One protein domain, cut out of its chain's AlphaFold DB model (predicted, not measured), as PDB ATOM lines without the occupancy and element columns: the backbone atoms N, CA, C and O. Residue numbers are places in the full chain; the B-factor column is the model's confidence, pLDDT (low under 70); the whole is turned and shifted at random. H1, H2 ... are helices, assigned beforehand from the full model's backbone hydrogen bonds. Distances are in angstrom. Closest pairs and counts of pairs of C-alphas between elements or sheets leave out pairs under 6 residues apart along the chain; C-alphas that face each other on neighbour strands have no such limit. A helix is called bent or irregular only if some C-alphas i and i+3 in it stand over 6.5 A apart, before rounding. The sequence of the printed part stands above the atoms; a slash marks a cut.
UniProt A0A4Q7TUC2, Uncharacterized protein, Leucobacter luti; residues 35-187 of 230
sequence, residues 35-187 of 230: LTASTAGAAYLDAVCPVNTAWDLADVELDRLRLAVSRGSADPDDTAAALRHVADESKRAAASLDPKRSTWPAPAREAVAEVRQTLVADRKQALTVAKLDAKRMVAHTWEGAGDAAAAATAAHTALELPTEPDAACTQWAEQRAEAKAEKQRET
ATOM      1  N   LEU A  35      97.741 108.888 124.539       85.81
ATOM      2  CA  LEU A  35      97.047 109.010 123.258       85.81
ATOM      3  C   LEU A  35      97.381 107.825 122.344       85.81
ATOM      4  O   LEU A  35      98.523 107.364 122.291       85.81
ATOM      5  N   THR A  36      96.393 107.358 121.579       89.25
ATOM      6  CA  THR A  36      96.652 106.443 120.457       89.25
ATOM      7  C   THR A  36      97.417 107.174 119.350       89.25
ATOM      8  O   THR A  36      97.384 108.401 119.295       89.25
ATOM      9  N   ALA A  37      98.087 106.447 118.450       86.06
ATOM     10  CA  ALA A  37      98.852 107.062 117.359       86.06
ATOM     11  C   ALA A  37      97.988 107.996 116.487       86.06
ATOM     12  O   ALA A  37      98.365 109.141 116.258       86.06
ATOM     13  N   SER A  38      96.784 107.560 116.095       87.81
ATOM     14  CA  SER A  38      95.864 108.378 115.293       87.81
ATOM     15  C   SER A  38      95.349 109.601 116.057       87.81
ATOM     16  O   SER A  38      95.325 110.701 115.510       87.81
ATOM     17  N   THR A  39      94.990 109.448 117.338       92.69
ATOM     18  CA  THR A  39      94.560 110.580 118.178       92.69
ATOM     19  C   THR A  39      95.699 111.566 118.427       92.69
ATOM     20  O   THR A  39      95.465 112.770 118.447       92.69
ATOM     21  N   ALA A  40      96.929 111.079 118.601       94.50
ATOM     22  CA  ALA A  40      98.110 111.915 118.767       94.50
ATOM     23  C   ALA A  40      98.409 112.703 117.485       94.50
ATOM     24  O   ALA A  40      98.598 113.913 117.555       94.50
ATOM     25  N   GLY A  41      98.372 112.049 116.320       95.19
ATOM     26  CA  GLY A  41      98.528 112.716 115.027       95.19
ATOM     27  C   GLY A  41      97.494 113.825 114.815       95.19
ATOM     28  O   GLY A  41      97.860 114.961 114.526       95.19
ATOM     29  N   ALA A  42      96.214 113.530 115.060       95.31
ATOM     30  CA  ALA A  42      95.135 114.516 114.981       95.31
ATOM     31  C   ALA A  42      95.332 115.688 115.956       95.31
ATOM     32  O   ALA A  42      95.246 116.845 115.554       95.31
ATOM     33  N   ALA A  43      95.647 115.405 117.225       96.62
ATOM     34  CA  ALA A  43      95.869 116.436 118.242       96.62
ATOM     35  C   ALA A  43      97.071 117.333 117.914       96.62
ATOM     36  O   ALA A  43      97.041 118.533 118.182       96.62
ATOM     37  N   TYR A  44      98.125 116.755 117.335       97.81
ATOM     38  CA  TYR A  44      99.282 117.502 116.866       97.81
ATOM     39  C   TYR A  44      98.907 118.428 115.702       97.81
ATOM     40  O   TYR A  44      99.168 119.626 115.780       97.81
ATOM     41  N   LEU A  45      98.233 117.912 114.667       97.88
ATOM     42  CA  LEU A  45      97.821 118.695 113.493       97.88
ATOM     43  C   LEU A  45      96.815 119.801 113.850       97.88
ATOM     44  O   LEU A  45      96.959 120.930 113.382       97.88
ATOM     45  N   ASP A  46      95.864 119.525 114.748       97.44
ATOM     46  CA  ASP A  46      94.940 120.534 115.285       97.44
ATOM     47  C   ASP A  46      95.672 121.680 116.006       97.44
ATOM     48  O   ASP A  46      95.171 122.805 116.039       97.44
ATOM     49  N   ALA A  47      96.852 121.419 116.578       97.94
ATOM     50  CA  ALA A  47      97.665 122.441 117.225       97.94
ATOM     51  C   ALA A  47      98.537 123.224 116.229       97.94
ATOM     52  O   ALA A  47      98.591 124.448 116.324       97.94
ATOM     53  N   VAL A  48      99.226 122.554 115.298       98.06
ATOM     54  CA  VAL A  48     100.253 123.206 114.459       98.06
ATOM     55  C   VAL A  48      99.705 123.851 113.187       98.06
ATOM     56  O   VAL A  48     100.178 124.917 112.803       98.06
ATOM     57  N   CYS A  49      98.675 123.282 112.553       97.81
ATOM     58  CA  CYS A  49      98.178 123.802 111.275       97.81
ATOM     59  C   CYS A  49      97.636 125.244 111.356       97.81
ATOM     60  O   CYS A  49      97.901 126.020 110.439       97.81
ATOM     61  N   PRO A  50      96.941 125.672 112.433       98.06
ATOM     62  CA  PRO A  50      96.570 127.080 112.598       98.06
ATOM     63  C   PRO A  50      97.772 128.031 112.681       98.06
ATOM     64  O   PRO A  50      97.682 129.165 112.215       98.06
ATOM     65  N   VAL A  51      98.896 127.579 113.246       98.12
ATOM     66  CA  VAL A  51     100.125 128.381 113.335       98.12
ATOM     67  C   VAL A  51     100.745 128.563 111.953       98.12
ATOM     68  O   VAL A  51     101.116 129.684 111.617       98.12
ATOM     69  N   ASN A  52     100.787 127.504 111.137       96.56
ATOM     70  CA  ASN A  52     101.272 127.582 109.754       96.56
ATOM     71  C   ASN A  52     100.446 128.588 108.942       96.56
ATOM     72  O   ASN A  52     101.003 129.522 108.380       96.56
ATOM     73  N   THR A  53      99.113 128.498 109.009       96.56
ATOM     74  CA  THR A  53      98.216 129.468 108.355       96.56
ATOM     75  C   THR A  53      98.460 130.907 108.825       96.56
ATOM     76  O   THR A  53      98.384 131.850 108.035       96.56
ATOM     77  N   ALA A  54      98.734 131.114 110.118       98.31
ATOM     78  CA  ALA A  54      99.031 132.443 110.644       98.31
ATOM     79  C   ALA A  54     100.368 132.987 110.109       98.31
ATOM     80  O   ALA A  54     100.462 134.183 109.820       98.31
ATOM     81  N   TRP A  55     101.379 132.126 109.959       97.75
ATOM     82  CA  TRP A  55     102.659 132.481 109.347       97.75
ATOM     83  C   TRP A  55     102.521 132.798 107.859       97.75
ATOM     84  O   TRP A  55     103.028 133.836 107.441       97.75
ATOM     85  N   ASP A  56     101.750 132.015 107.099       97.25
ATOM     86  CA  ASP A  56     101.471 132.293 105.683       97.25
ATOM     87  C   ASP A  56     100.881 133.698 105.493       97.25
ATOM     88  O   ASP A  56     101.285 134.460 104.609       97.25
ATOM     89  N   LEU A  57      99.939 134.084 106.362       98.12
ATOM     90  CA  LEU A  57      99.373 135.432 106.356       98.12
ATOM     91  C   LEU A  57     100.423 136.491 106.720       98.12
ATOM     92  O   LEU A  57     100.506 137.531 106.062       98.12
ATOM     93  N   ALA A  58     101.221 136.251 107.763       98.31
ATOM     94  CA  ALA A  58     102.257 137.184 108.191       98.31
ATOM     95  C   ALA A  58     103.331 137.403 107.117       98.31
ATOM     96  O   ALA A  58     103.771 138.540 106.938       98.31
ATOM     97  N   ASP A  59     103.703 136.366 106.369       98.06
ATOM     98  CA  ASP A  59     104.655 136.453 105.263       98.06
ATOM     99  C   ASP A  59     104.119 137.315 104.119       98.06
ATOM    100  O   ASP A  59     104.826 138.199 103.625       98.06
ATOM    101  N   VAL A  60     102.838 137.154 103.769       98.44
ATOM    102  CA  VAL A  60     102.168 138.019 102.787       98.44
ATOM    103  C   VAL A  60     102.193 139.486 103.229       98.44
ATOM    104  O   VAL A  60     102.512 140.368 102.423       98.44
ATOM    105  N   GLU A  61     101.888 139.780 104.496       98.56
ATOM    106  CA  GLU A  61     101.929 141.162 104.992       98.56
ATOM    107  C   GLU A  61     103.359 141.707 105.105       98.56
ATOM    108  O   GLU A  61     103.585 142.892 104.852       98.56
ATOM    109  N   LEU A  62     104.347 140.872 105.440       98.06
ATOM    110  CA  LEU A  62     105.760 141.258 105.433       98.06
ATOM    111  C   LEU A  62     106.230 141.616 104.020       98.06
ATOM    112  O   LEU A  62     106.937 142.612 103.846       98.06
ATOM    113  N   ASP A  63     105.814 140.866 103.001       98.31
ATOM    114  CA  ASP A  63     106.113 141.179 101.602       98.31
ATOM    115  C   ASP A  63     105.462 142.484 101.143       98.31
ATOM    116  O   ASP A  63     106.107 143.318 100.494       98.31
ATOM    117  N   ARG A  64     104.210 142.731 101.540       98.19
ATOM    118  CA  ARG A  64     103.555 144.023 101.284       98.19
ATOM    119  C   ARG A  64     104.287 145.170 101.969       98.19
ATOM    120  O   ARG A  64     104.520 146.202 101.331       98.19
ATOM    121  N   LEU A  65     104.727 144.982 103.212       98.31
ATOM    122  CA  LEU A  65     105.502 145.980 103.941       98.31
ATOM    123  C   LEU A  65     106.851 146.257 103.268       98.31
ATOM    124  O   LEU A  65     107.221 147.421 103.112       98.31
ATOM    125  N   ARG A  66     107.564 145.222 102.799       98.25
ATOM    126  CA  ARG A  66     108.816 145.361 102.025       98.25
ATOM    127  C   ARG A  66     108.613 146.258 100.803       98.25
ATOM    128  O   ARG A  66     109.384 147.198 100.581       98.25
ATOM    129  N   LEU A  67     107.542 146.022 100.047       97.94
ATOM    130  CA  LEU A  67     107.182 146.844  98.891       97.94
ATOM    131  C   LEU A  67     106.822 148.279  99.298       97.94
ATOM    132  O   LEU A  67     107.298 149.224  98.665       97.94
ATOM    133  N   ALA A  68     106.037 148.473 100.358       97.62
ATOM    134  CA  ALA A  68     105.645 149.798 100.839       97.62
ATOM    135  C   ALA A  68     106.845 150.618 101.351       97.62
ATOM    136  O   ALA A  68     106.964 151.808 101.044       97.62
ATOM    137  N   VAL A  69     107.792 149.975 102.046       97.62
ATOM    138  CA  VAL A  69     109.064 150.581 102.477       97.62
ATOM    139  C   VAL A  69     109.878 151.046 101.275       97.62
ATOM    140  O   VAL A  69     110.374 152.173 101.288       97.62
ATOM    141  N   SER A  70     109.958 150.244 100.208       96.12
ATOM    142  CA  SER A  70     110.677 150.626  98.983       96.12
ATOM    143  C   SER A  70     110.081 151.858  98.281       96.12
ATOM    144  O   SER A  70     110.803 152.608  97.628       96.12
ATOM    145  N   ARG A  71     108.773 152.096  98.451       96.44
ATOM    146  CA  ARG A  71     108.022 153.212  97.848       96.44
ATOM    147  C   ARG A  71     107.930 154.446  98.751       96.44
ATOM    148  O   ARG A  71     107.428 155.476  98.314       96.44
ATOM    149  N   GLY A  72     108.404 154.355  99.995       94.31
ATOM    150  CA  GLY A  72     108.345 155.445 100.973       94.31
ATOM    151  C   GLY A  72     106.962 155.679 101.593       94.31
ATOM    152  O   GLY A  72     106.745 156.733 102.181       94.31
ATOM    153  N   SER A  73     106.043 154.716 101.490       90.88
ATOM    154  CA  SER A  73     104.655 154.809 101.972       90.88
ATOM    155  C   SER A  73     104.317 153.686 102.960       90.88
ATOM    156  O   SER A  73     103.258 153.070 102.863       90.88
ATOM    157  N   ALA A  74     105.258 153.340 103.841       94.44
ATOM    158  CA  ALA A  74     105.137 152.178 104.714       94.44
ATOM    159  C   ALA A  74     104.277 152.447 105.950       94.44
ATOM    160  O   ALA A  74     104.607 153.320 106.753       94.44
ATOM    161  N   ASP A  75     103.251 151.619 106.114       94.69
ATOM    162  CA  ASP A  75     102.458 151.480 107.329       94.69
ATOM    163  C   ASP A  75     102.669 150.056 107.880       94.69
ATOM    164  O   ASP A  75     102.424 149.095 107.148       94.69
ATOM    165  N   PRO A  76     103.204 149.892 109.104       96.88
ATOM    166  CA  PRO A  76     103.455 148.576 109.677       96.88
ATOM    167  C   PRO A  76     102.226 147.935 110.338       96.88
ATOM    168  O   PRO A  76     102.355 146.810 110.818       96.88
ATOM    169  N   ASP A  77     101.079 148.616 110.432       98.00
ATOM    170  CA  ASP A  77      99.979 148.187 111.303       98.00
ATOM    171  C   ASP A  77      99.393 146.818 110.919       98.00
ATOM    172  O   ASP A  77      99.220 145.966 111.798       98.00
ATOM    173  N   ASP A  78      99.184 146.554 109.625       98.06
ATOM    174  CA  ASP A  78      98.678 145.260 109.137       98.06
ATOM    175  C   ASP A  78      99.674 144.121 109.409       98.06
ATOM    176  O   ASP A  78      99.313 143.069 109.944       98.06
ATOM    177  N   THR A  79     100.964 144.349 109.145       98.56
ATOM    178  CA  THR A  79     102.030 143.387 109.465       98.56
ATOM    179  C   THR A  79     102.122 143.139 110.970       98.56
ATOM    180  O   THR A  79     102.263 142.000 111.418       98.56
ATOM    181  N   ALA A  80     102.010 144.191 111.784       98.69
ATOM    182  CA  ALA A  80     102.011 144.075 113.234       98.69
ATOM    183  C   ALA A  80     100.806 143.268 113.737       98.69
ATOM    184  O   ALA A  80     100.947 142.485 114.681       98.69
ATOM    185  N   ALA A  81      99.629 143.440 113.129       98.69
ATOM    186  CA  ALA A  81      98.437 142.663 113.440       98.69
ATOM    187  C   ALA A  81      98.616 141.180 113.078       98.69
ATOM    188  O   ALA A  81      98.358 140.321 113.925       98.69
ATOM    189  N   ALA A  82      99.144 140.875 111.889       98.75
ATOM    190  CA  ALA A  82      99.423 139.503 111.466       98.75
ATOM    191  C   ALA A  82     100.440 138.806 112.390       98.75
ATOM    192  O   ALA A  82     100.217 137.684 112.838       98.75
ATOM    193  N   LEU A  83     101.509 139.496 112.799       98.81
ATOM    194  CA  LEU A  83     102.486 138.952 113.751       98.81
ATOM    195  C   LEU A  83     101.906 138.733 115.158       98.81
ATOM    196  O   LEU A  83     102.279 137.787 115.855       98.81
ATOM    197  N   ARG A  84     100.969 139.576 115.608       98.81
ATOM    198  CA  ARG A  84     100.237 139.314 116.861       98.81
ATOM    199  C   ARG A  84      99.345 138.084 116.732       98.81
ATOM    200  O   ARG A  84      99.265 137.313 117.683       98.81
ATOM    201  N   HIS A  85      98.745 137.869 115.563       98.69
ATOM    202  CA  HIS A  85      97.974 136.662 115.293       98.69
ATOM    203  C   HIS A  85      98.849 135.399 115.349       98.69
ATOM    204  O   HIS A  85      98.504 134.471 116.080       98.69
ATOM    205  N   VAL A  86     100.031 135.407 114.717       98.75
ATOM    206  CA  VAL A  86     101.046 134.339 114.855       98.75
ATOM    207  C   VAL A  86     101.360 134.060 116.323       98.75
ATOM    208  O   VAL A  86     101.385 132.907 116.757       98.75
ATOM    209  N   ALA A  87     101.573 135.108 117.122       98.69
ATOM    210  CA  ALA A  87     101.877 134.957 118.539       98.69
ATOM    211  C   ALA A  87     100.732 134.322 119.345       98.69
ATOM    212  O   ALA A  87     100.987 133.548 120.274       98.69
ATOM    213  N   ASP A  88      99.485 134.653 119.015       98.75
ATOM    214  CA  ASP A  88      98.307 134.092 119.667       98.75
ATOM    215  C   ASP A  88      98.097 132.620 119.299       98.75
ATOM    216  O   ASP A  88      97.875 131.805 120.200       98.75
ATOM    217  N   GLU A  89      98.237 132.255 118.023       98.69
ATOM    218  CA  GLU A  89      98.149 130.854 117.598       98.69
ATOM    219  C   GLU A  89      99.305 130.027 118.157       98.69
ATOM    220  O   GLU A  89      99.075 128.970 118.740       98.69
ATOM    221  N   SER A  90     100.531 130.554 118.140       98.62
ATOM    222  CA  SER A  90     101.690 129.887 118.748       98.62
ATOM    223  C   SER A  90     101.489 129.645 120.248       98.62
ATOM    224  O   SER A  90     101.838 128.589 120.777       98.62
ATOM    225  N   LYS A  91     100.872 130.601 120.962       98.62
ATOM    226  CA  LYS A  91     100.507 130.435 122.377       98.62
ATOM    227  C   LYS A  91      99.490 129.309 122.566       98.62
ATOM    228  O   LYS A  91      99.638 128.523 123.502       98.62
ATOM    229  N   ARG A  92      98.439 129.278 121.739       98.50
ATOM    230  CA  ARG A  92      97.393 128.249 121.799       98.50
ATOM    231  C   ARG A  92      97.980 126.873 121.509       98.50
ATOM    232  O   ARG A  92      97.811 125.974 122.326       98.50
ATOM    233  N   ALA A  93      98.743 126.746 120.430       98.25
ATOM    234  CA  ALA A  93      99.410 125.517 120.029       98.25
ATOM    235  C   ALA A  93     100.356 124.997 121.119       98.25
ATOM    236  O   ALA A  93     100.220 123.857 121.558       98.25
ATOM    237  N   ALA A  94     101.237 125.847 121.660       98.00
ATOM    238  CA  ALA A  94     102.156 125.454 122.730       98.00
ATOM    239  C   ALA A  94     101.433 124.961 123.998       98.00
ATOM    240  O   ALA A  94     101.939 124.080 124.695       98.00
ATOM    241  N   ALA A  95     100.257 125.519 124.309       96.94
ATOM    242  CA  ALA A  95      99.427 125.050 125.416       96.94
ATOM    243  C   ALA A  95      98.739 123.710 125.098       96.94
ATOM    244  O   ALA A  95      98.680 122.841 125.964       96.94
ATOM    245  N   SER A  96      98.253 123.527 123.869       96.88
ATOM    246  CA  SER A  96      97.636 122.275 123.413       96.88
ATOM    247  C   SER A  96      98.628 121.111 123.342       96.88
ATOM    248  O   SER A  96      98.242 119.974 123.597       96.88
ATOM    249  N   LEU A  97      99.906 121.386 123.055       97.00
ATOM    250  CA  LEU A  97     100.966 120.373 122.999       97.00
ATOM    251  C   LEU A  97     101.470 119.901 124.379       97.00
ATOM    252  O   LEU A  97     102.270 118.969 124.454       97.00
ATOM    253  N   ASP A  98     100.980 120.490 125.473       93.81
ATOM    254  CA  ASP A  98     101.282 120.101 126.860       93.81
ATOM    255  C   ASP A  98      99.983 119.847 127.652       93.81
ATOM    256  O   ASP A  98      99.635 120.590 128.582       93.81
ATOM    257  N   PRO A  99      99.185 118.841 127.243       85.25
ATOM    258  CA  PRO A  99      97.890 118.591 127.850       85.25
ATOM    259  C   PRO A  99      98.048 117.992 129.252       85.25
ATOM    260  O   PRO A  99      98.729 116.998 129.465       85.25
ATOM    261  N   LYS A 100      97.321 118.539 130.234       84.94
ATOM    262  CA  LYS A 100      97.364 118.042 131.625       84.94
ATOM    263  C   LYS A 100      96.773 116.642 131.815       84.94
ATOM    264  O   LYS A 100      97.048 115.995 132.817       84.94
ATOM    265  N   ARG A 101      95.874 116.222 130.919       84.12
ATOM    266  CA  ARG A 101      95.042 115.014 131.079       84.12
ATOM    267  C   ARG A 101      95.469 113.848 130.194       84.12
ATOM    268  O   ARG A 101      94.958 112.748 130.376       84.12
ATOM    269  N   SER A 102      96.389 114.076 129.266       86.88
ATOM    270  CA  SER A 102      96.876 113.054 128.353       86.88
ATOM    271  C   SER A 102      98.388 113.125 128.211       86.88
ATOM    272  O   SER A 102      99.022 114.111 128.573       86.88
ATOM    273  N   THR A 103      98.985 112.049 127.716       91.94
ATOM    274  CA  THR A 103     100.413 111.991 127.407       91.94
ATOM    275  C   THR A 103     100.626 111.538 125.977       91.94
ATOM    276  O   THR A 103      99.903 110.691 125.452       91.94
ATOM    277  N   TRP A 104     101.660 112.093 125.353       95.06
ATOM    278  CA  TRP A 104     102.086 111.684 124.022       95.06
ATOM    279  C   TRP A 104     102.588 110.230 124.018       95.06
ATOM    280  O   TRP A 104     103.154 109.770 125.028       95.06
ATOM    281  N   PRO A 105     102.433 109.506 122.894       95.38
ATOM    282  CA  PRO A 105     103.084 108.218 122.686       95.38
ATOM    283  C   PRO A 105     104.590 108.331 122.928       95.38
ATOM    284  O   PRO A 105     105.198 109.341 122.578       95.38
ATOM    285  N   ALA A 106     105.201 107.302 123.523       94.50
ATOM    286  CA  ALA A 106     106.612 107.346 123.916       94.50
ATOM    287  C   ALA A 106     107.576 107.802 122.796       94.50
ATOM    288  O   ALA A 106     108.426 108.634 123.109       94.50
ATOM    289  N   PRO A 107     107.427 107.367 121.523       94.00
ATOM    290  CA  PRO A 107     108.288 107.828 120.431       94.00
ATOM    291  C   PRO A 107     108.197 109.335 120.144       94.00
ATOM    292  O   PRO A 107     109.169 109.921 119.688       94.00
ATOM    293  N   ALA A 108     107.050 109.967 120.421       96.25
ATOM    294  CA  ALA A 108     106.757 111.350 120.037       96.25
ATOM    295  C   ALA A 108     106.949 112.378 121.162       96.25
ATOM    296  O   ALA A 108     106.950 113.576 120.898       96.25
ATOM    297  N   ARG A 109     107.106 111.941 122.420       94.81
ATOM    298  CA  ARG A 109     107.143 112.838 123.593       94.81
ATOM    299  C   ARG A 109     108.184 113.949 123.482       94.81
ATOM    300  O   ARG A 109     107.863 115.098 123.765       94.81
ATOM    301  N   GLU A 110     109.412 113.595 123.120       96.25
ATOM    302  CA  GLU A 110     110.522 114.548 123.036       96.25
ATOM    303  C   GLU A 110     110.338 115.494 121.849       96.25
ATOM    304  O   GLU A 110     110.314 116.706 122.040       96.25
ATOM    305  N   ALA A 111     110.060 114.950 120.662       97.06
ATOM    306  CA  ALA A 111     109.854 115.743 119.455       97.06
ATOM    307  C   ALA A 111     108.694 116.750 119.594       97.06
ATOM    308  O   ALA A 111     108.815 117.912 119.214       97.06
ATOM    309  N   VAL A 112     107.575 116.354 120.212       97.81
ATOM    310  CA  VAL A 112     106.461 117.284 120.466       97.81
ATOM    311  C   VAL A 112     106.832 118.346 121.508       97.81
ATOM    312  O   VAL A 112     106.422 119.505 121.391       97.81
ATOM    313  N   ALA A 113     107.634 117.995 122.517       97.81
ATOM    314  CA  ALA A 113     108.133 118.967 123.486       97.81
ATOM    315  C   ALA A 113     109.093 119.988 122.847       97.81
ATOM    316  O   ALA A 113     109.082 121.152 123.251       97.81
ATOM    317  N   GLU A 114     109.883 119.584 121.853       98.19
ATOM    318  CA  GLU A 114     110.727 120.482 121.056       98.19
ATOM    319  C   GLU A 114     109.883 121.435 120.203       98.19
ATOM    320  O   GLU A 114     110.072 122.647 120.301       98.19
ATOM    321  N   VAL A 115     108.873 120.934 119.477       98.44
ATOM    322  CA  VAL A 115     107.926 121.790 118.727       98.44
ATOM    323  C   VAL A 115     107.241 122.795 119.655       98.44
ATOM    324  O   VAL A 115     107.095 123.974 119.346       98.44
ATOM    325  N   ARG A 116     106.857 122.379 120.862       98.50
ATOM    326  CA  ARG A 116     106.312 123.315 121.851       98.50
ATOM    327  C   ARG A 116     107.305 124.423 122.216       98.50
ATOM    328  O   ARG A 116     106.887 125.562 122.424       98.50
ATOM    329  N   GLN A 117     108.593 124.113 122.352       98.38
ATOM    330  CA  GLN A 117     109.611 125.117 122.669       98.38
ATOM    331  C   GLN A 117     109.802 126.109 121.520       98.38
ATOM    332  O   GLN A 117     109.894 127.311 121.783       98.38
ATOM    333  N   THR A 118     109.794 125.634 120.272       98.25
ATOM    334  CA  THR A 118     109.918 126.497 119.090       98.25
ATOM    335  C   THR A 118     108.718 127.440 118.985       98.25
ATOM    336  O   THR A 118     108.912 128.645 118.877       98.25
ATOM    337  N   LEU A 119     107.494 126.961 119.225       98.56
ATOM    338  CA  LEU A 119     106.287 127.803 119.282       98.56
ATOM    339  C   LEU A 119     106.352 128.891 120.373       98.56
ATOM    340  O   LEU A 119     105.884 130.020 120.194       98.56
ATOM    341  N   VAL A 120     106.945 128.588 121.532       98.56
ATOM    342  CA  VAL A 120     107.165 129.594 122.586       98.56
ATOM    343  C   VAL A 120     108.180 130.651 122.138       98.56
ATOM    344  O   VAL A 120     108.002 131.836 122.450       98.56
ATOM    345  N   ALA A 121     109.225 130.244 121.414       98.06
ATOM    346  CA  ALA A 121     110.213 131.153 120.844       98.06
ATOM    347  C   ALA A 121     109.597 132.037 119.746       98.06
ATOM    348  O   ALA A 121     109.733 133.261 119.820       98.06
ATOM    349  N   ASP A 122     108.841 131.453 118.817       97.44
ATOM    350  CA  ASP A 122     108.134 132.150 117.734       97.44
ATOM    351  C   ASP A 122     107.192 133.210 118.283       97.44
ATOM    352  O   ASP A 122     107.275 134.382 117.912       97.44
ATOM    353  N   ARG A 123     106.375 132.849 119.279       98.56
ATOM    354  CA  ARG A 123     105.509 133.803 119.978       98.56
ATOM    355  C   ARG A 123     106.288 135.012 120.495       98.56
ATOM    356  O   ARG A 123     105.828 136.151 120.380       98.56
ATOM    357  N   LYS A 124     107.436 134.780 121.136       98.56
ATOM    358  CA  LYS A 124     108.251 135.855 121.716       98.56
ATOM    359  C   LYS A 124     108.837 136.748 120.623       98.56
ATOM    360  O   LYS A 124     108.807 137.973 120.777       98.56
ATOM    361  N   GLN A 125     109.355 136.153 119.551       98.25
ATOM    362  CA  GLN A 125     109.901 136.887 118.414       98.25
ATOM    363  C   GLN A 125     108.805 137.706 117.729       98.25
ATOM    364  O   GLN A 125     108.932 138.926 117.655       98.25
ATOM    365  N   ALA A 126     107.674 137.096 117.373       98.44
ATOM    366  CA  ALA A 126     106.557 137.764 116.712       98.44
ATOM    367  C   ALA A 126     106.031 138.970 117.517       98.44
ATOM    368  O   ALA A 126     105.889 140.064 116.972       98.44
ATOM    369  N   LEU A 127     105.859 138.841 118.842       98.69
ATOM    370  CA  LEU A 127     105.471 139.971 119.708       98.69
ATOM    371  C   LEU A 127     106.532 141.070 119.814       98.69
ATOM    372  O   LEU A 127     106.199 142.219 120.118       98.69
ATOM    373  N   THR A 128     107.806 140.719 119.650       98.50
ATOM    374  CA  THR A 128     108.909 141.684 119.663       98.50
ATOM    375  C   THR A 128     108.938 142.452 118.347       98.50
ATOM    376  O   THR A 128     108.967 143.682 118.362       98.50
ATOM    377  N   VAL A 129     108.847 141.740 117.222       98.50
ATOM    378  CA  VAL A 129     108.851 142.317 115.874       98.50
ATOM    379  C   VAL A 129     107.615 143.176 115.636       98.50
ATOM    380  O   VAL A 129     107.754 144.283 115.132       98.50
ATOM    381  N   ALA A 130     106.435 142.767 116.114       98.38
ATOM    382  CA  ALA A 130     105.175 143.514 115.991       98.38
ATOM    383  C   ALA A 130     105.152 144.898 116.683       98.38
ATOM    384  O   ALA A 130     104.135 145.593 116.651       98.38
ATOM    385  N   LYS A 131     106.228 145.281 117.381       98.38
ATOM    386  CA  LYS A 131     106.403 146.593 118.029       98.38
ATOM    387  C   LYS A 131     107.423 147.479 117.315       98.38
ATOM    388  O   LYS A 131     107.645 148.611 117.741       98.38
ATOM    389  N   LEU A 132     108.107 146.947 116.307       98.38
ATOM    390  CA  LEU A 132     109.131 147.667 115.567       98.38
ATOM    391  C   LEU A 132     108.493 148.617 114.549       98.38
ATOM    392  O   LEU A 132     107.353 148.440 114.136       98.38
ATOM    393  N   ASP A 133     109.248 149.626 114.124       97.81
ATOM    394  CA  ASP A 133     108.867 150.410 112.952       97.81
ATOM    395  C   ASP A 133     109.018 149.587 111.661       97.81
ATOM    396  O   ASP A 133     109.735 148.584 111.623       97.81
ATOM    397  N   ALA A 134     108.379 150.045 110.581       97.62
ATOM    398  CA  ALA A 134     108.341 149.343 109.301       97.62
ATOM    399  C   ALA A 134     109.725 148.940 108.758       97.62
ATOM    400  O   ALA A 134     109.908 147.827 108.269       97.62
ATOM    401  N   LYS A 135     110.728 149.826 108.860       97.44
ATOM    402  CA  LYS A 135     112.077 149.538 108.350       97.44
ATOM    403  C   LYS A 135     112.755 148.457 109.182       97.44
ATOM    404  O   LYS A 135     113.425 147.589 108.630       97.44
ATOM    405  N   ARG A 136     112.578 148.508 110.503       98.19
ATOM    406  CA  ARG A 136     113.123 147.513 111.428       98.19
ATOM    407  C   ARG A 136     112.409 146.167 111.342       98.19
ATOM    408  O   ARG A 136     113.094 145.161 111.461       98.19
ATOM    409  N   MET A 137     111.095 146.136 111.107       98.19
ATOM    410  CA  MET A 137     110.367 144.888 110.832       98.19
ATOM    411  C   MET A 137     110.927 144.199 109.586       98.19
ATOM    412  O   MET A 137     111.281 143.027 109.638       98.19
ATOM    413  N   VAL A 138     111.082 144.942 108.486       97.50
ATOM    414  CA  VAL A 138     111.603 144.401 107.220       97.50
ATOM    415  C   VAL A 138     113.051 143.921 107.333       97.50
ATOM    416  O   VAL A 138     113.410 142.915 106.728       97.50
ATOM    417  N   ALA A 139     113.885 144.632 108.094       97.31
ATOM    418  CA  ALA A 139     115.287 144.274 108.302       97.31
ATOM    419  C   ALA A 139     115.497 143.192 109.379       97.31
ATOM    420  O   ALA A 139     116.639 142.808 109.637       97.31
ATOM    421  N   HIS A 140     114.434 142.737 110.045       97.12
ATOM    422  CA  HIS A 140     114.546 141.742 111.100       97.12
ATOM    423  C   HIS A 140     114.987 140.387 110.534       97.12
ATOM    424  O   HIS A 140     114.517 139.951 109.486       97.12
ATOM    425  N   THR A 141     115.894 139.719 111.245       96.06
ATOM    426  CA  THR A 141     116.317 138.349 110.940       96.06
ATOM    427  C   THR A 141     115.667 137.418 111.949       96.06
ATOM    428  O   THR A 141     115.915 137.559 113.143       96.06
ATOM    429  N   TRP A 142     114.840 136.498 111.458       94.19
ATOM    430  CA  TRP A 142     114.181 135.490 112.280       94.19
ATOM    431  C   TRP A 142     115.177 134.415 112.711       94.19
ATOM    432  O   TRP A 142     115.918 133.873 111.887       94.19
ATOM    433  N   GLU A 143     115.193 134.106 114.002       95.69
ATOM    434  CA  GLU A 143     116.061 133.085 114.582       95.69
ATOM    435  C   GLU A 143     115.296 131.769 114.765       95.69
ATOM    436  O   GLU A 143     114.092 131.769 115.010       95.69
ATOM    437  N   GLY A 144     115.997 130.635 114.681       94.00
ATOM    438  CA  GLY A 144     115.428 129.327 115.031       94.00
ATOM    439  C   GLY A 144     114.559 128.658 113.960       94.00
ATOM    440  O   GLY A 144     114.050 127.575 114.215       94.00
ATOM    441  N   ALA A 145     114.429 129.221 112.752       92.25
ATOM    442  CA  ALA A 145     113.645 128.602 111.671       92.25
ATOM    443  C   ALA A 145     114.125 127.176 111.320       92.25
ATOM    444  O   ALA A 145     113.314 126.281 111.089       92.25
ATOM    445  N   GLY A 146     115.444 126.946 111.331       93.88
ATOM    446  CA  GLY A 146     116.021 125.615 111.123       93.88
ATOM    447  C   GLY A 146     115.677 124.631 112.245       93.88
ATOM    448  O   GLY A 146     115.332 123.486 111.964       93.88
ATOM    449  N   ASP A 147     115.702 125.090 113.497       94.94
ATOM    450  CA  ASP A 147     115.353 124.273 114.664       94.94
ATOM    451  C   ASP A 147     113.851 123.950 114.678       94.94
ATOM    452  O   ASP A 147     113.463 122.820 114.964       94.94
ATOM    453  N   ALA A 148     113.002 124.912 114.300       94.94
ATOM    454  CA  ALA A 148     111.564 124.717 114.144       94.94
ATOM    455  C   ALA A 148     111.239 123.677 113.064       94.94
ATOM    456  O   ALA A 148     110.456 122.761 113.316       94.94
ATOM    457  N   ALA A 149     111.885 123.771 111.897       94.19
ATOM    458  CA  ALA A 149     111.728 122.791 110.825       94.19
ATOM    459  C   ALA A 149     112.198 121.393 111.261       94.19
ATOM    460  O   ALA A 149     111.484 120.413 111.055       94.19
ATOM    461  N   ALA A 150     113.358 121.297 111.918       95.06
ATOM    462  CA  ALA A 150     113.887 120.029 112.416       95.06
ATOM    463  C   ALA A 150     112.958 119.383 113.459       95.06
ATOM    464  O   ALA A 150     112.651 118.194 113.348       95.06
ATOM    465  N   ALA A 151     112.462 120.166 114.424       95.94
ATOM    466  CA  ALA A 151     111.516 119.699 115.436       95.94
ATOM    467  C   ALA A 151     110.200 119.219 114.800       95.94
ATOM    468  O   ALA A 151     109.694 118.151 115.153       95.94
ATOM    469  N   ALA A 152     109.669 119.959 113.818       95.88
ATOM    470  CA  ALA A 152     108.471 119.561 113.085       95.88
ATOM    471  C   ALA A 152     108.688 118.239 112.329       95.88
ATOM    472  O   ALA A 152     107.895 117.311 112.480       95.88
ATOM    473  N   THR A 153     109.786 118.092 111.581       95.94
ATOM    474  CA  THR A 153     110.115 116.835 110.885       95.94
ATOM    475  C   THR A 153     110.255 115.657 111.854       95.94
ATOM    476  O   THR A 153     109.748 114.564 111.578       95.94
ATOM    477  N   ALA A 154     110.908 115.863 113.002       96.00
ATOM    478  CA  ALA A 154     111.047 114.840 114.033       96.00
ATOM    479  C   ALA A 154     109.680 114.426 114.602       96.00
ATOM    480  O   ALA A 154     109.404 113.231 114.728       96.00
ATOM    481  N   ALA A 155     108.797 115.390 114.878       96.56
ATOM    482  CA  ALA A 155     107.453 115.122 115.380       96.56
ATOM    483  C   ALA A 155     106.600 114.375 114.348       96.56
ATOM    484  O   ALA A 155     105.955 113.388 114.696       96.56
ATOM    485  N   HIS A 156     106.654 114.777 113.074       96.00
ATOM    486  CA  HIS A 156     105.958 114.086 111.988       96.00
ATOM    487  C   HIS A 156     106.418 112.634 111.863       96.00
ATOM    488  O   HIS A 156     105.592 111.727 111.817       96.00
ATOM    489  N   THR A 157     107.731 112.402 111.895       95.62
ATOM    490  CA  THR A 157     108.303 111.049 111.850       95.62
ATOM    491  C   THR A 157     107.841 110.210 113.043       95.62
ATOM    492  O   THR A 157     107.413 109.073 112.871       95.62
ATOM    493  N   ALA A 158     107.888 110.770 114.253       95.69
ATOM    494  CA  ALA A 158     107.524 110.059 115.476       95.69
ATOM    495  C   ALA A 158     106.017 109.783 115.620       95.69
ATOM    496  O   ALA A 158     105.628 108.870 116.351       95.69
ATOM    497  N   LEU A 159     105.181 110.579 114.952       95.81
ATOM    498  CA  LEU A 159     103.724 110.430 114.899       95.81
ATOM    499  C   LEU A 159     103.243 109.695 113.639       95.81
ATOM    500  O   LEU A 159     102.036 109.578 113.447       95.81
ATOM    501  N   GLU A 160     104.164 109.213 112.797       94.88
ATOM    502  CA  GLU A 160     103.866 108.542 111.523       94.88
ATOM    503  C   GLU A 160     102.986 109.392 110.584       94.88
ATOM    504  O   GLU A 160     102.164 108.884 109.821       94.88
ATOM    505  N   LEU A 161     103.164 110.715 110.637       94.12
ATOM    506  CA  LEU A 161     102.493 111.677 109.768       94.12
ATOM    507  C   LEU A 161     103.259 111.846 108.445       94.12
ATOM    508  O   LEU A 161     104.467 111.587 108.394       94.12
ATOM    509  N   PRO A 162     102.603 112.334 107.372       91.31
ATOM    510  CA  PRO A 162     103.306 112.730 106.154       91.31
ATOM    511  C   PRO A 162     104.450 113.697 106.476       91.31
ATOM    512  O   PRO A 162     104.244 114.653 107.215       91.31
ATOM    513  N   THR A 163     105.648 113.460 105.936       83.62
ATOM    514  CA  THR A 163     106.852 114.243 106.275       83.62
ATOM    515  C   THR A 163     106.736 115.718 105.887       83.62
ATOM    516  O   THR A 163     107.294 116.563 106.577       83.62
ATOM    517  N   GLU A 164     105.987 116.017 104.823       87.38
ATOM    518  CA  GLU A 164     105.733 117.380 104.350       87.38
ATOM    519  C   GLU A 164     104.615 118.044 105.179       87.38
ATOM    520  O   GLU A 164     103.460 117.599 105.097       87.38
ATOM    521  N   PRO A 165     104.908 119.110 105.957       86.75
ATOM    522  CA  PRO A 165     103.932 119.733 106.853       86.75
ATOM    523  C   PRO A 165     102.695 120.276 106.141       86.75
ATOM    524  O   PRO A 165     101.573 120.031 106.586       86.75
ATOM    525  N   ASP A 166     102.882 120.938 105.001       88.12
ATOM    526  CA  ASP A 166     101.780 121.540 104.245       88.12
ATOM    527  C   ASP A 166     100.842 120.474 103.677       88.12
ATOM    528  O   ASP A 166      99.617 120.612 103.725       88.12
ATOM    529  N   ALA A 167     101.408 119.363 103.195       88.94
ATOM    530  CA  ALA A 167     100.624 118.238 102.705       88.94
ATOM    531  C   ALA A 167      99.821 117.589 103.841       88.94
ATOM    532  O   ALA A 167      98.647 117.270 103.648       88.94
ATOM    533  N   ALA A 168     100.418 117.439 105.030       92.69
ATOM    534  CA  ALA A 168      99.730 116.909 106.204       92.69
ATOM    535  C   ALA A 168      98.577 117.825 106.653       92.69
ATOM    536  O   ALA A 168      97.466 117.345 106.874       92.69
ATOM    537  N   CYS A 169      98.804 119.141 106.727       93.94
ATOM    538  CA  CYS A 169      97.768 120.106 107.095       93.94
ATOM    539  C   CYS A 169      96.645 120.208 106.055       93.94
ATOM    540  O   CYS A 169      95.476 120.297 106.430       93.94
ATOM    541  N   THR A 170      96.972 120.129 104.764       93.38
ATOM    542  CA  THR A 170      95.972 120.109 103.683       93.38
ATOM    543  C   THR A 170      95.080 118.874 103.786       93.38
ATOM    544  O   THR A 170      93.859 119.001 103.856       93.38
ATOM    545  N   GLN A 171      95.679 117.682 103.893       92.44
ATOM    546  CA  GLN A 171      94.928 116.432 104.043       92.44
ATOM    547  C   GLN A 171      94.068 116.434 105.313       92.44
ATOM    548  O   GLN A 171      92.933 115.956 105.307       92.44
ATOM    549  N   TRP A 172      94.580 116.997 106.409       94.19
ATOM    550  CA  TRP A 172      93.828 117.118 107.655       94.19
ATOM    551  C   TRP A 172      92.617 118.043 107.526       94.19
ATOM    552  O   TRP A 172      91.528 117.715 108.004       94.19
ATOM    553  N   ALA A 173      92.775 119.180 106.845       92.00
ATOM    554  CA  ALA A 173      91.682 120.111 106.589       92.00
ATOM    555  C   ALA A 173      90.563 119.469 105.750       92.00
ATOM    556  O   ALA A 173      89.383 119.662 106.057       92.00
ATOM    557  N   GLU A 174      90.920 118.667 104.743       91.88
ATOM    558  CA  GLU A 174      89.971 117.906 103.921       91.88
ATOM    559  C   GLU A 174      89.183 116.895 104.766       91.88
ATOM    560  O   GLU A 174      87.951 116.947 104.798       91.88
ATOM    561  N   GLN A 175      89.873 116.062 105.553       91.19
ATOM    562  CA  GLN A 175      89.235 115.085 106.450       91.19
ATOM    563  C   GLN A 175      88.284 115.758 107.456       91.19
ATOM    564  O   GLN A 175      87.170 115.293 107.706       91.19
ATOM    565  N   ARG A 176      88.693 116.902 108.017       93.25
ATOM    566  CA  ARG A 176      87.874 117.724 108.919       93.25
ATOM    567  C   ARG A 176      86.620 118.273 108.237       93.25
ATOM    568  O   ARG A 176      85.570 118.361 108.882       93.25
ATOM    569  N   ALA A 177      86.726 118.687 106.978       92.12
ATOM    570  CA  ALA A 177      85.603 119.202 106.204       92.12
ATOM    571  C   ALA A 177      84.593 118.091 105.881       92.12
ATOM    572  O   ALA A 177      83.391 118.296 106.060       92.12
ATOM    573  N   GLU A 178      85.075 116.910 105.492       92.31
ATOM    574  CA  GLU A 178      84.247 115.728 105.234       92.31
ATOM    575  C   GLU A 178      83.499 115.275 106.490       92.31
ATOM    576  O   GLU A 178      82.272 115.172 106.463       92.31
ATOM    577  N   ALA A 179      84.196 115.125 107.622       90.00
ATOM    578  CA  ALA A 179      83.579 114.746 108.895       90.00
ATOM    579  C   ALA A 179      82.506 115.756 109.348       90.00
ATOM    580  O   ALA A 179      81.454 115.386 109.877       90.00
ATOM    581  N   LYS A 180      82.740 117.056 109.118       90.69
ATOM    582  CA  LYS A 180      81.743 118.099 109.395       90.69
ATOM    583  C   LYS A 180      80.524 117.968 108.478       90.69
ATOM    584  O   LYS A 180      79.402 118.119 108.960       90.69
ATOM    585  N   ALA A 181      80.729 117.702 107.190       91.50
ATOM    586  CA  ALA A 181      79.648 117.525 106.225       91.50
ATOM    587  C   ALA A 181      78.816 116.266 106.517       91.50
ATOM    588  O   ALA A 181      77.591 116.313 106.420       91.50
ATOM    589  N   GLU A 182      79.451 115.166 106.919       91.00
ATOM    590  CA  GLU A 182      78.767 113.935 107.326       91.00
ATOM    591  C   GLU A 182      77.896 114.163 108.564       91.00
ATOM    592  O   GLU A 182      76.694 113.903 108.519       91.00
ATOM    593  N   LYS A 183      78.447 114.789 109.612       88.31
ATOM    594  CA  LYS A 183      77.684 115.138 110.820       88.31
ATOM    595  C   LYS A 183      76.475 116.033 110.519       88.31
ATOM    596  O   LYS A 183      75.415 115.887 111.126       88.31
ATOM    597  N   GLN A 184      76.615 116.964 109.574       88.69
ATOM    598  CA  GLN A 184      75.507 117.811 109.125       88.69
ATOM    599  C   GLN A 184      74.433 117.021 108.366       88.69
ATOM    600  O   GLN A 184      73.251 117.301 108.547       88.69
ATOM    601  N   ARG A 185      74.815 116.030 107.550       90.81
ATOM    602  CA  ARG A 185      73.866 115.147 106.851       90.81
ATOM    603  C   ARG A 185      73.114 114.243 107.819       90.81
ATOM    604  O   ARG A 185      71.911 114.102 107.662       90.81
ATOM    605  N   GLU A 186      73.797 113.686 108.815       84.44
ATOM    606  CA  GLU A 186      73.178 112.867 109.864       84.44
ATOM    607  C   GLU A 186      72.151 113.683 110.663       84.44
ATOM    608  O   GLU A 186      71.003 113.275 110.792       84.44
ATOM    609  N   THR A 187      72.517 114.902 111.073       81.81
ATOM    610  CA  THR A 187      71.603 115.815 111.787       81.81
ATOM    611  C   THR A 187      70.410 116.248 110.918       81.81
ATOM    612  O   THR A 187      69.333 116.517 111.435       81.81
TER     613      THR A 187
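AT A GLANCE: This is residues 35 to 187 of the 230 residues of an uncharacterized protein of Leucobacter luti (UniProt A0A4Q7TUC2). What is the main shape? Bent H1 lies in a long bundle with H2, H3 and the shorter H5, neighbours running in opposite directions; short H4 packs on H1b, and H6 leaves the bundle about perpendicular to H1a, residues 177 to 187 sticking out as a free arm. What makes it up? The printed part has 153 residues with six named helices, H1 to H6 along the chain, and no named strand: all helix. It is only just compact, close to loose, with a radius of gyration of the C-alphas of 17.4 A and spans of 53 by 39 by 26 A.

IN THESE COORDINATES: Where is the longest helix? H1, residues 37 to 71, was assigned as one helix by its hydrogen bonds but is bent: C-alphas 47 and 50 are 6.6 A apart. Its arms are H1a, residues 37 to 47, from C-alpha 37 at (98.852, 107.062, 117.359), and H1b, residues 50 to 71, 32.1 A long. Where are the others? H2 is residues 77 to 96, 28.7 A; H3 is residues 106 to 129, 36.0 A, irregular with C-alphas 107 and 110 7.5 A apart; H4 is residues 134 to 138. H5 is residues 145 to 158, 19.9 A, and H6 is residues 165 to 187, 32.9 A, ending at C-alpha 187, (71.603, 115.815, 111.787).

HOW THE PARTS SIT: What touches H1? H1b and H2 form a helical hairpin at a shallow tilt of 19 degrees, closest C-alphas Ala 58 and Ala 82, 4.9 A. H1b touches H4 with residues 62 to 69 alone, closest C-alphas Arg 66 and Val 138, 6.0 A; H6 touches H1a with residues 168 to 172 alone, about perpendicular at 81 degrees, closest C-alphas Leu 45 and Cys 169, 6.6 A. What follows outward? H2 and H3 form a helical hairpin, closest C-alphas Ala 87 and Arg 123, 4.1 A. H3 touches H5, opposite ways at a shallow tilt of 26 degrees, closest C-alphas Ala 111 and Ala 155, 4.8 A, while H1b and H5 are apart. Are the backbones helical? Every O i to N i+4 pair is within hydrogen-bond range in H1a, H1b, H2, H4, H5 and H6, and 18 of 20 are in H3.

THE WHOLE: How far does it reach? The two C-alphas farthest apart, those of Gly 72 and Glu 186, are 55.9 A apart. Is it continuous and confident? The printed part has no cut and no long link; its mean pLDDT is 95.3, and no printed residue is under 70.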